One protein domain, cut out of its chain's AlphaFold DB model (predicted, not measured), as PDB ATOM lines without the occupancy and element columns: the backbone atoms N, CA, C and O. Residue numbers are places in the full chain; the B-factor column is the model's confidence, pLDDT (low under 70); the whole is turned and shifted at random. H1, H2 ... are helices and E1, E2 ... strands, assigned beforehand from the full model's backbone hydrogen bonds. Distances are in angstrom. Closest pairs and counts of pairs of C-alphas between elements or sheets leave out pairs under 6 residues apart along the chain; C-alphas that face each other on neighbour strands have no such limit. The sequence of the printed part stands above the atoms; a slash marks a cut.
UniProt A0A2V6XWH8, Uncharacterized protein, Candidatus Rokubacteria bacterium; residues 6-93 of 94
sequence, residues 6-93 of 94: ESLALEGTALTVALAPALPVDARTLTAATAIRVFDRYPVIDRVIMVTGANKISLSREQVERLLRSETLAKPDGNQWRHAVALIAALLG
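Overview. This is residues 6 to 93 of the 94 residues of an uncharacterized protein of Candidatus Rokubacteria bacterium (UniProt A0A2V6XWH8). A four-stranded sheet of two hairpins, E1 with E2 and E3 with E4, makes one end of this domain, and helix H1 packs over one face of its E3 and E4 part. H1 lies in the middle of the domain, and beyond the E4 edge of the sheet H2, which follows E4 directly, and H3, which folds back across H1, make the other end; the three helices touch one another at steep to about perpendicular angles. The printed part has 88 residues, with three named helices and four named strands in the order E1 E2 H1 E3 E4 H2 H3; the sheet runs E1 E2 E3 E4 and is mixed, and the class is mixed, helices and strands. It is compact, with a radius of gyration of the C-alphas of 12.5 A and spans of 34 by 29 by 20 A.

Along the chain. Find C-alpha 6 at (68.748, 98.516, 133.904), where E1, residues 6 to 11, begins; it is 16.7 A long. Its neighbour E2 is residues 14 to 19, then come E3, residues 47 to 52, and E4, residues 55 to 60, 16.9 A long. H1, residues 27 to 41, runs 20.8 A from C-alpha 27 at (70.087, 97.474, 148.357). H2 is residues 61 to 70, and H3, residues 78 to 91, runs 21.3 A to C-alpha 91 at (77.842, 92.081, 156.847).

Arrangement. Start at the hairpin E1 and E2, antiparallel at 171 degrees, where N 9 and O 16 are 2.9 A apart. E2 and E3 are parallel at 17 degrees, with N 17 and O 49 at 2.8 A. The hairpin E3 and E4 is antiparallel at 167 degrees, with N 50 and O 57 at 2.8 A. E2, H1 and E3 form a strand-helix-strand unit, two parallel neighbour strands with a helix between, and its crossover is right-handed. H1 makes two layers with the sheet, a helix on one face, at a height over the sheet of 8.4 A; it lies over E3 and E4, and the closest C-alphas of H1 and E3 are those of Ala 35 and Val 48, 5.8 A. H3, with residues 85 to 90 alone, touches H1 at a steep tilt of 58 degrees, opposite ways, closest at the C-alphas of Thr 29 and Ala 89, 5.0 A. H2 only grazes the sheet, with residues 61 to 64. H2 touches H1, about perpendicular at 88 degrees, closest at the C-alphas of Arg 61 and Phe 39, 6.4 A. Every O i to N i+4 pair is within hydrogen-bond range in H1 and H2, and 9 of 10 in H3.

Size, cuts and confidence. Look to the C-alphas of Glu 6 and Thr 72 for the two farthest apart, 35.1 A. The printed part has no cut and no long link. The mean pLDDT of the printed part is 90.5, and residue 74 is under 70.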
ATOM      1  N   GLU A   6      68.249  97.697 135.008       91.12
ATOM      2  CA  GLU A   6      68.748  98.516 133.904       91.12
ATOM      3  C   GLU A   6      69.646  97.690 132.982       91.12
ATOM      4  O   GLU A   6      69.540  97.786 131.761       91.12
ATOM      5  N   SER A   7      70.501  96.835 133.553       93.44
ATOM      6  CA  SER A   7      71.348  95.933 132.775       93.44
ATOM      7  C   SER A   7      71.798  94.705 133.567       93.44
ATOM      8  O   SER A   7      71.749  94.656 134.800       93.44
ATOM      9  N   LEU A   8      72.230  93.689 132.821       94.25
ATOM     10  CA  LEU A   8      72.859  92.475 133.325       94.25
ATOM     11  C   LEU A   8      74.135  92.238 132.521       94.25
ATOM     12  O   LEU A   8      74.096  92.276 131.291       94.25
ATOM     13  N   ALA A   9      75.239  91.963 133.205       96.50
ATOM     14  CA  ALA A   9      76.505  91.594 132.585       96.50
ATOM     15  C   ALA A   9      77.096  90.367 133.280       96.50
ATOM     16  O   ALA A   9      77.029  90.244 134.504       96.50
ATOM     17  N   LEU A  10      77.674  89.464 132.492       96.38
ATOM     18  CA  LEU A  10      78.402  88.301 132.982       96.38
ATOM     19  C   LEU A  10      79.843  88.397 132.480       96.38
ATOM     20  O   LEU A  10      80.088  88.312 131.278       96.38
ATOM     21  N   GLU A  11      80.780  88.581 133.403       95.19
ATOM     22  CA  GLU A  11      82.211  88.698 133.120       95.19
ATOM     23  C   GLU A  11      82.943  87.544 133.803       95.19
ATOM     24  O   GLU A  11      83.131  87.533 135.021       95.19
ATOM     25  N   GLY A  12      83.307  86.524 133.023       95.44
ATOM     26  CA  GLY A  12      83.826  85.272 133.572       95.44
ATOM     27  C   GLY A  12      82.806  84.622 134.511       95.44
ATOM     28  O   GLY A  12      81.741  84.189 134.075       95.44
ATOM     29  N   THR A  13      83.134  84.567 135.800       96.31
ATOM     30  CA  THR A  13      82.301  83.996 136.874       96.31
ATOM     31  C   THR A  13      81.548  85.056 137.687       96.31
ATOM     32  O   THR A  13      80.821  84.714 138.622       96.31
ATOM     33  N   ALA A  14      81.684  86.339 137.337       97.62
ATOM     34  CA  ALA A  14      81.037  87.444 138.034       97.62
ATOM     35  C   ALA A  14      79.750  87.886 137.324       97.62
ATOM     36  O   ALA A  14      79.767  88.261 136.151       97.62
ATOM     37  N   LEU A  15      78.639  87.900 138.061       97.81
ATOM     38  CA  LEU A  15      77.370  88.472 137.617       97.81
ATOM     39  C   LEU A  15      77.235  89.901 138.142       97.81
ATOM     40  O   LEU A  15      77.158  90.108 139.353       97.81
ATOM     41  N   THR A  16      77.130  90.868 137.236       97.62
ATOM     42  CA  THR A  16      76.800  92.257 137.559       97.62
ATOM     43  C   THR A  16      75.353  92.559 137.192       97.62
ATOM     44  O   THR A  16      74.921  92.316 136.067       97.62
ATOM     45  N   VAL A  17      74.607  93.113 138.145       95.62
ATOM     46  CA  VAL A  17      73.223  93.557 137.984       95.62
ATOM     47  C   VAL A  17      73.172  95.056 138.252       95.62
ATOM     48  O   VAL A  17      73.401  95.487 139.383       95.62
ATOM     49  N   ALA A  18      72.880  95.847 137.220       94.38
ATOM     50  CA  ALA A  18      72.599  97.266 137.384       94.38
ATOM     51  C   ALA A  18      71.098  97.467 137.574       94.38
ATOM     52  O   ALA A  18      70.274  96.919 136.833       94.38
ATOM     53  N   LEU A  19      70.752  98.243 138.588       91.94
ATOM     54  CA  LEU A  19      69.393  98.511 139.004       91.94
ATOM     55  C   LEU A  19      69.134 100.012 139.051       91.94
ATOM     56  O   LEU A  19      70.044 100.807 139.296       91.94
ATOM     57  N   ALA A  20      67.856 100.359 138.927       89.94
ATOM     58  CA  ALA A  20      67.379 101.721 139.081       89.94
ATOM     59  C   ALA A  20      67.898 102.353 140.394       89.94
ATOM     60  O   ALA A  20      67.917 101.676 141.430       89.94
ATOM     61  N   PRO A  21      68.263 103.650 140.401       82.19
ATOM     62  CA  PRO A  21      68.817 104.312 141.586       82.19
ATOM     63  C   PRO A  21      67.869 104.325 142.790       82.19
ATOM     64  O   PRO A  21      68.313 104.267 143.934       82.19
ATOM     65  N   ALA A  22      66.562 104.404 142.531       84.19
ATOM     66  CA  ALA A  22      65.523 104.387 143.549       84.19
ATOM     67  C   ALA A  22      64.868 103.002 143.597       84.19
ATOM     68  O   ALA A  22      64.048 102.651 142.746       84.19
ATOM     69  N   LEU A  23      65.227 102.224 144.616       82.00
ATOM     70  CA  LEU A  23      64.623 100.926 144.886       82.00
ATOM     71  C   LEU A  23      63.609 101.029 146.032       82.00
ATOM     72  O   LEU A  23      63.873 101.709 147.021       82.00
ATOM     73  N   PRO A  24      62.481 100.301 145.966       84.31
ATOM     74  CA  PRO A  24      61.529 100.212 147.075       84.31
ATOM     75  C   PRO A  24      62.029  99.319 148.227       84.31
ATOM     76  O   PRO A  24      61.277  99.022 149.150       84.31
ATOM     77  N   VAL A  25      63.267  98.824 148.147       85.19
ATOM     78  CA  VAL A  25      63.876  97.884 149.089       85.19
ATOM     79  C   VAL A  25      65.332  98.264 149.324       85.19
ATOM     80  O   VAL A  25      65.988  98.812 148.440       85.19
ATOM     81  N   ASP A  26      65.842  97.928 150.505       88.38
ATOM     82  CA  ASP A  26      67.245  98.126 150.853       88.38
ATOM     83  C   ASP A  26      68.175  97.338 149.908       88.38
ATOM     84  O   ASP A  26      68.007  96.132 149.680       88.38
ATOM     85  N   ALA A  27      69.176  98.030 149.355       89.12
ATOM     86  CA  ALA A  27      70.087  97.474 148.357       89.12
ATOM     87  C   ALA A  27      70.937  96.328 148.925       89.12
ATOM     88  O   ALA A  27      71.234  95.371 148.205       89.12
ATOM     89  N   ARG A  28      71.296  96.374 150.217       91.44
ATOM     90  CA  ARG A  28      72.077  95.313 150.876       91.44
ATOM     91  C   ARG A  28      71.256  94.037 151.002       91.44
ATOM     92  O   ARG A  28      71.720  92.971 150.607       91.44
ATOM     93  N   THR A  29      70.013  94.163 151.454       93.00
ATOM     94  CA  THR A  29      69.041  93.066 151.554       93.00
ATOM     95  C   THR A  29      68.786  92.423 150.195       93.00
ATOM     96  O   THR A  29      68.808  91.195 150.068       93.00
ATOM     97  N   LEU A  30      68.595  93.236 149.152       92.38
ATOM     98  CA  LEU A  30      68.408  92.725 147.796       92.38
ATOM     99  C   LEU A  30      69.672  92.025 147.275       92.38
ATOM    100  O   LEU A  30      69.570  90.953 146.677       92.38
ATOM    101  N   THR A  31      70.856  92.586 147.539       94.38
ATOM    102  CA  THR A  31      72.141  91.988 147.143       94.38
ATOM    103  C   THR A  31      72.360  90.649 147.840       94.38
ATOM    104  O   THR A  31      72.672  89.665 147.174       94.38
ATOM    105  N   ALA A  32      72.108  90.575 149.149       95.12
ATOM    106  CA  ALA A  32      72.172  89.346 149.935       95.12
ATOM    107  C   ALA A  32      71.231  88.265 149.382       95.12
ATOM    108  O   ALA A  32      71.664  87.156 149.074       95.12
ATOM    109  N   ALA A  33      69.952  88.598 149.182       94.31
ATOM    110  CA  ALA A  33      68.973  87.662 148.634       94.31
ATOM    111  C   ALA A  33      69.335  87.192 147.216       94.31
ATOM    112  O   ALA A  33      69.126  86.025 146.878       94.31
ATOM    113  N   THR A  34      69.884  88.089 146.393       94.69
ATOM    114  CA  THR A  34      70.337  87.766 145.034       94.69
ATOM    115  C   THR A  34      71.530  86.826 145.079       94.69
ATOM    116  O   THR A  34      71.490  85.785 144.432       94.69
ATOM    117  N   ALA A  35      72.544  87.140 145.884       96.00
ATOM    118  CA  ALA A  35      73.740  86.325 146.041       96.00
ATOM    119  C   ALA A  35      73.398  84.900 146.489       96.00
ATOM    120  O   ALA A  35      73.793  83.951 145.818       96.00
ATOM    121  N   ILE A  36      72.585  84.737 147.541       94.00
ATOM    122  CA  ILE A  36      72.201  83.404 148.033       94.00
ATOM    123  C   ILE A  36      71.496  82.600 146.927       94.00
ATOM    124  O   ILE A  36      71.857  81.452 146.679       94.00
ATOM    125  N   ARG A  37      70.535  83.199 146.203       93.38
ATOM    126  CA  ARG A  37      69.817  82.495 145.120       93.38
ATOM    127  C   ARG A  37      70.703  82.169 143.927       93.38
ATOM    128  O   ARG A  37      70.586  81.089 143.355       93.38
ATOM    129  N   VAL A  38      71.534  83.117 143.508       95.19
ATOM    130  CA  VAL A  38      72.411  82.950 142.348       95.19
ATOM    131  C   VAL A  38      73.448  81.878 142.639       95.19
ATOM    132  O   VAL A  38      73.651  81.005 141.802       95.19
ATOM    133  N   PHE A  39      74.052  81.893 143.826       94.88
ATOM    134  CA  PHE A  39      75.067  80.916 144.189       94.88
ATOM    135  C   PHE A  39      74.505  79.505 144.374       94.88
ATOM    136  O   PHE A  39      75.185  78.546 144.003       94.88
ATOM    137  N   ASP A  40      73.282  79.374 144.887       90.69
ATOM    138  CA  ASP A  40      72.581  78.088 144.980       90.69
ATOM    139  C   ASP A  40      72.233  77.530 143.590       90.69
ATOM    140  O   ASP A  40      72.479  76.362 143.291       90.69
ATOM    141  N   ARG A  41      71.718  78.382 142.694       93.88
ATOM    142  CA  ARG A  41      71.228  77.951 141.376       93.88
ATOM    143  C   ARG A  41      72.317  77.801 140.313       93.88
ATOM    144  O   ARG A  41      72.158  76.993 139.400       93.88
ATOM    145  N   TYR A  42      73.387  78.587 140.394       95.12
ATOM    146  CA  TYR A  42      74.432  78.667 139.372       95.12
ATOM    147  C   TYR A  42      75.816  78.453 140.001       95.12
ATOM    148  O   TYR A  42      76.477  79.421 140.384       95.12
ATOM    149  N   PRO A  43      76.298  77.196 140.079       91.88
ATOM    150  CA  PRO A  43      77.575  76.860 140.718       91.88
ATOM    151  C   PRO A  43      78.792  77.581 140.124       91.88
ATOM    152  O   PRO A  43      79.745  77.862 140.839       91.88
ATOM    153  N   VAL A  44      78.745  77.904 138.827       95.62
ATOM    154  CA  VAL A  44      79.832  78.588 138.102       95.62
ATOM    155  C   VAL A  44      79.970  80.058 138.512       95.62
ATOM    156  O   VAL A  44      81.048  80.625 138.377       95.62
ATOM    157  N   ILE A  45      78.905  80.685 139.020       97.56
ATOM    158  CA  ILE A  45      78.972  82.074 139.481       97.56
ATOM    159  C   ILE A  45      79.596  82.095 140.878       97.56
ATOM    160  O   ILE A  45      79.095  81.443 141.798       97.56
ATOM    161  N   ASP A  46      80.672  82.859 141.048       96.88
ATOM    162  CA  ASP A  46      81.405  82.993 142.314       96.88
ATOM    163  C   ASP A  46      81.315  84.403 142.911       96.88
ATOM    164  O   ASP A  46      81.695  84.623 144.064       96.88
ATOM    165  N   ARG A  47      80.776  85.361 142.149       97.94
ATOM    166  CA  ARG A  47      80.617  86.746 142.576       97.94
ATOM    167  C   ARG A  47      79.333  87.355 142.031       97.94
ATOM    168  O   ARG A  47      79.016  87.219 140.852       97.94
ATOM    169  N   VAL A  48      78.624  88.075 142.894       97.62
ATOM    170  CA  VAL A  48      77.487  88.925 142.529       97.62
ATOM    171  C   VAL A  48      77.841  90.369 142.846       97.62
ATOM    172  O   VAL A  48      78.273  90.687 143.954       97.62
ATOM    173  N   ILE A  49      77.643  91.238 141.865       97.25
ATOM    174  CA  ILE A  49      77.863  92.674 141.952       97.25
ATOM    175  C   ILE A  49      76.531  93.359 141.672       97.25
ATOM    176  O   ILE A  49      75.916  93.148 140.632       97.25
ATOM    177  N   MET A  50      76.091  94.196 142.596       95.56
ATOM    178  CA  MET A  50      74.884  95.000 142.471       95.56
ATOM    179  C   MET A  50      75.276  96.464 142.361       95.56
ATOM    180  O   MET A  50      76.007  96.977 143.210       95.56
ATOM    181  N   VAL A  51      74.799  97.126 141.311       95.06
ATOM    182  CA  VAL A  51      75.014  98.555 141.072       95.06
ATOM    183  C   VAL A  51      73.667  99.263 141.154       95.06
ATOM    184  O   VAL A  51      72.738  98.895 140.446       95.06
ATOM    185  N   THR A  52      73.555 100.260 142.027       91.31
ATOM    186  CA  THR A  52      72.344 101.078 142.216       91.31
ATOM    187  C   THR A  52      72.747 102.546 142.263       91.31
ATOM    188  O   THR A  52      73.290 103.006 143.275       91.31
ATOM    189  N   GLY A  53      72.518 103.290 141.177       86.81
ATOM    190  CA  GLY A  53      73.039 104.654 141.044       86.81
ATOM    191  C   GLY A  53      74.568 104.688 141.196       86.81
ATOM    192  O   GLY A  53      75.277 104.000 140.472       86.81
ATOM    193  N   ALA A  54      75.077 105.458 142.164       86.44
ATOM    194  CA  ALA A  54      76.514 105.535 142.467       86.44
ATOM    195  C   ALA A  54      77.028 104.414 143.393       86.44
ATOM    196  O   ALA A  54      78.233 104.295 143.612       86.44
ATOM    197  N   ASN A  55      76.135 103.595 143.957       89.38
ATOM    198  CA  ASN A  55      76.509 102.560 144.916       89.38
ATOM    199  C   ASN A  55      76.830 101.244 144.207       89.38
ATOM    200  O   ASN A  55      76.092 100.811 143.321       89.38
ATOM    201  N   LYS A  56      77.895 100.578 144.655       93.81
ATOM    202  CA  LYS A  56      78.307  99.253 144.186       93.81
ATOM    203  C   LYS A  56      78.528  98.337 145.382       93.81
ATOM    204  O   LYS A  56      79.368  98.620 146.231       93.81
ATOM    205  N   ILE A  57      77.798  97.230 145.426       95.25
ATOM    206  CA  ILE A  57      77.923  96.199 146.457       95.25
ATOM    207  C   ILE A  57      78.394  94.915 145.782       95.25
ATOM    208  O   ILE A  57      77.817  94.492 144.787       95.25
ATOM    209  N   SER A  58      79.441  94.292 146.316       95.62
ATOM    210  CA  SER A  58      79.991  93.042 145.790       95.62
ATOM    211  C   SER A  58      79.993  91.981 146.881       95.62
ATOM    212  O   SER A  58      80.534  92.211 147.961       95.62
ATOM    213  N   LEU A  59      79.443  90.809 146.578       96.50
ATOM    214  CA  LEU A  59      79.500  89.625 147.429       96.50
ATOM    215  C   LEU A  59      80.144  88.474 146.669       96.50
ATOM    216  O   LEU A  59      79.765  88.177 145.536       96.50
ATOM    217  N   SER A  60      81.100  87.811 147.311       96.62
ATOM    218  CA  SER A  60      81.639  86.540 146.831       96.62
ATOM    219  C   SER A  60      80.883  85.356 147.428       96.62
ATOM    220  O   SER A  60      80.344  85.427 148.537       96.62
ATOM    221  N   ARG A  61      80.899  84.240 146.702       96.12
ATOM    222  CA  ARG A  61      80.407  82.941 147.159       96.12
ATOM    223  C   ARG A  61      81.070  82.535 148.467       96.12
ATOM    224  O   ARG A  61      80.377  82.140 149.395       96.12
ATOM    225  N   GLU A  62      82.386  82.698 148.565       94.88
ATOM    226  CA  GLU A  62      83.149  82.346 149.763       94.88
ATOM    227  C   GLU A  62      82.640  83.089 151.007       94.88
ATOM    228  O   GLU A  62      82.404  82.467 152.044       94.88
ATOM    229  N   GLN A  63      82.410  84.405 150.904       94.38
ATOM    230  CA  GLN A  63      81.878  85.200 152.016       94.38
ATOM    231  C   GLN A  63      80.499  84.704 152.459       94.38
ATOM    232  O   GLN A  63      80.268  84.545 153.660       94.38
ATOM    233  N   VAL A  64      79.606  84.441 151.501       93.81
ATOM    234  CA  VAL A  64      78.249  83.959 151.786       93.81
ATOM    235  C   VAL A  64      78.291  82.570 152.415       93.81
ATOM    236  O   VAL A  64      77.720  82.364 153.482       93.81
ATOM    237  N   GLU A  65      79.011  81.625 151.816       92.56
ATOM    238  CA  GLU A  65      79.099  80.255 152.324       92.56
ATOM    239  C   GLU A  65      79.760  80.180 153.701       92.56
ATOM    240  O   GLU A  65      79.339  79.383 154.540       92.56
ATOM    241  N   ARG A  66      80.781  81.004 153.966       91.12
ATOM    242  CA  ARG A  66      81.428  81.063 155.282       91.12
ATOM    243  C   ARG A  66      80.440  81.467 156.378       91.12
ATOM    244  O   ARG A  66      80.410  80.810 157.414       91.12
ATOM    245  N   LEU A  67      79.628  82.494 156.132       88.69
ATOM    246  CA  LEU A  67      78.626  82.987 157.087       88.69
ATOM    247  C   LEU A  67      77.447  82.026 157.246       88.69
ATOM    248  O   LEU A  67      76.990  81.773 158.354       88.69
ATOM    249  N   LEU A  68      76.961  81.442 156.151       88.31
ATOM    250  CA  LEU A  68      75.884  80.457 156.246       88.31
ATOM    251  C   LEU A  68      76.341  79.198 156.988       88.31
ATOM    252  O   LEU A  68      75.570  78.635 157.760       88.31
ATOM    253  N   ARG A  69      77.593  78.758 156.803       86.81
ATOM    254  CA  ARG A  69      78.147  77.621 157.551       86.81
ATOM    255  C   ARG A  69      78.316  77.920 159.039       86.81
ATOM    256  O   ARG A  69      78.016  77.031 159.831       86.81
ATOM    257  N   SER A  70      78.755  79.123 159.424       84.12
ATOM    258  CA  SER A  70      78.917  79.467 160.847       84.12
ATOM    259  C   SER A  70      77.599  79.421 161.620       84.12
ATOM    260  O   SER A  70      77.602  79.060 162.790       84.12
ATOM    261  N   GLU A  71      76.478  79.700 160.953       80.94
ATOM    262  CA  GLU A  71      75.136  79.682 161.552       80.94
ATOM    263  C   GLU A  71      74.349  78.386 161.269       80.94
ATOM    264  O   GLU A  71      73.166  78.287 161.580       80.94
ATOM    265  N   THR A  72      74.973  77.354 160.685       80.50
ATOM    266  CA  THR A  72      74.299  76.085 160.314       80.50
ATOM    267  C   THR A  72      73.152  76.264 159.293       80.50
ATOM    268  O   THR A  72      72.216  75.472 159.225       80.50
ATOM    269  N   LEU A  73      73.237  77.289 158.438       77.69
ATOM    270  CA  LEU A  73      72.234  77.684 157.435       77.69
ATOM    271  C   LEU A  73      72.629  77.288 156.003       77.69
ATOM    272  O   LEU A  73      72.357  78.023 155.056       77.69
ATOM    273  N   ALA A  74      73.295  76.147 155.808       65.25
ATOM    274  CA  ALA A  74      73.860  75.776 154.503       65.25
ATOM    275  C   ALA A  74      72.814  75.643 153.371       65.25
ATOM    276  O   ALA A  74      73.159  75.814 152.204       65.25
ATOM    277  N   LYS A  75      71.547  75.355 153.705       70.31
ATOM    278  CA  LYS A  75      70.398  75.349 152.781       70.31
ATOM    279  C   LYS A  75      69.150  75.852 153.511       70.31
ATOM    280  O   LYS A  75      68.389  75.037 154.026       70.31
ATOM    281  N   PRO A  76      68.969  77.174 153.620       73.44
ATOM    282  CA  PRO A  76      67.947  77.726 154.485       73.44
ATOM    283  C   PRO A  76      66.550  77.543 153.871       73.44
ATOM    284  O   PRO A  76      66.285  78.020 152.765       73.44
ATOM    285  N   ASP A  77      65.651  76.877 154.595       78.81
ATOM    286  CA  ASP A  77      64.229  76.771 154.245       78.81
ATOM    287  C   ASP A  77      63.404  77.960 154.783       78.81
ATOM    288  O   ASP A  77      63.904  78.787 155.536       78.81
ATOM    289  N   GLY A  78      62.139  78.089 154.363       79.44
ATOM    290  CA  GLY A  78      61.130  79.027 154.896       79.44
ATOM    291  C   GLY A  78      61.632  80.217 155.740       79.44
ATOM    292  O   GLY A  78      61.980  81.273 155.209       79.44
ATOM    293  N   ASN A  79      61.624  80.066 157.070       78.56
ATOM    294  CA  ASN A  79      62.054  81.114 158.009       78.56
ATOM    295  C   ASN A  79      63.580  81.267 158.097       78.56
ATOM    296  O   ASN A  79      64.064  82.387 158.283       78.56
ATOM    297  N   GLN A  80      64.334  80.184 157.909       85.25
ATOM    298  CA  GLN A  80      65.793  80.222 157.833       85.25
ATOM    299  C   GLN A  80      66.258  81.093 156.658       85.25
ATOM    300  O   GLN A  80      67.283  81.760 156.764       85.25
ATOM    301  N   TRP A  81      65.486  81.164 155.566       88.00
ATOM    302  CA  TRP A  81      65.800  82.008 154.408       88.00
ATOM    303  C   TRP A  81      65.859  83.488 154.782       88.00
ATOM    304  O   TRP A  81      66.802  84.194 154.427       88.00
ATOM    305  N   ARG A  82      64.857  83.971 155.524       88.94
ATOM    306  CA  ARG A  82      64.818  85.375 155.965       88.94
ATOM    307  C   ARG A  82      65.985  85.689 156.893       88.94
ATOM    308  O   ARG A  82      66.594  86.745 156.760       88.94
ATOM    309  N   HIS A  83      66.304  84.757 157.789       89.69
ATOM    310  CA  HIS A  83      67.430  84.892 158.702       89.69
ATOM    311  C   HIS A  83      68.775  84.915 157.957       89.69
ATOM    312  O   HIS A  83      69.571  85.824 158.172       89.69
ATOM    313  N   ALA A  84      68.977  84.009 156.997       91.62
ATOM    314  CA  ALA A  84      70.153  83.978 156.129       91.62
ATOM    315  C   ALA A  84      70.334  85.290 155.349       91.62
ATOM    316  O   ALA A  84      71.428  85.851 155.315       91.62
ATOM    317  N   VAL A  85      69.259  85.828 154.761       93.19
ATOM    318  CA  VAL A  85      69.307  87.122 154.062       93.19
ATOM    319  C   VAL A  85      69.702  88.250 155.016       93.19
ATOM    320  O   VAL A  85      70.571  89.048 154.670       93.19
ATOM    321  N   ALA A  86      69.099  88.313 156.206       92.06
ATOM    322  CA  ALA A  86      69.399  89.350 157.193       92.06
ATOM    323  C   ALA A  86      70.856  89.288 157.678       92.06
ATOM    324  O   ALA A  86      71.514  90.323 157.762       92.06
ATOM    325  N   LEU A  87      71.377  88.082 157.926       92.06
ATOM    326  CA  LEU A  87      72.765  87.851 158.323       92.06
ATOM    327  C   LEU A  87      73.752  88.388 157.277       92.06
ATOM    328  O   LEU A  87      74.661  89.151 157.602       92.06
ATOM    329  N   ILE A  88      73.558  88.025 156.005       92.88
ATOM    330  CA  ILE A  88      74.428  88.492 154.918       92.88
ATOM    331  C   ILE A  88      74.269  90.003 154.695       92.88
ATOM    332  O   ILE A  88      75.255  90.691 154.437       92.88
ATOM    333  N   ALA A  89      73.056  90.547 154.819       92.62
ATOM    334  CA  ALA A  89      72.825  91.985 154.692       92.62
ATOM    335  C   ALA A  89      73.516  92.791 155.807       92.62
ATOM    336  O   ALA A  89      74.022  93.880 155.535       92.62
ATOM    337  N   ALA A  90      73.591  92.252 157.028       91.19
ATOM    338  CA  ALA A  90      74.285  92.883 158.149       91.19
ATOM    339  C   ALA A  90      75.800  93.008 157.906       91.19
ATOM    340  O   ALA A  90      76.377  94.046 158.227       91.19
ATOM    341  N   LEU A  91      76.427  92.018 157.254       87.81
ATOM    342  CA  LEU A  91      77.842  92.081 156.847       87.81
ATOM    343  C   LEU A  91      78.136  93.291 155.946       87.81
ATOM    344  O   LEU A  91      79.213  93.870 156.004       87.81
ATOM    345  N   LEU A  92      77.178  93.668 155.098       85.56
ATOM    346  CA  LEU A  92      77.324  94.763 154.137       85.56
ATOM    347  C   LEU A  92      77.152  96.157 154.762       85.56
ATOM    348  O   LEU A  92      77.267  97.162 154.053       85.56
ATOM    349  N   GLY A  93      76.786  96.223 156.044       73.94
ATOM    350  CA  GLY A  93      76.576  97.465 156.785       73.94
ATOM    351  C   GLY A  93      77.627  97.793 157.838       73.94
ATOM    352  O   GLY A  93      77.502  98.859 158.439       73.94
TER     353      GLY A  93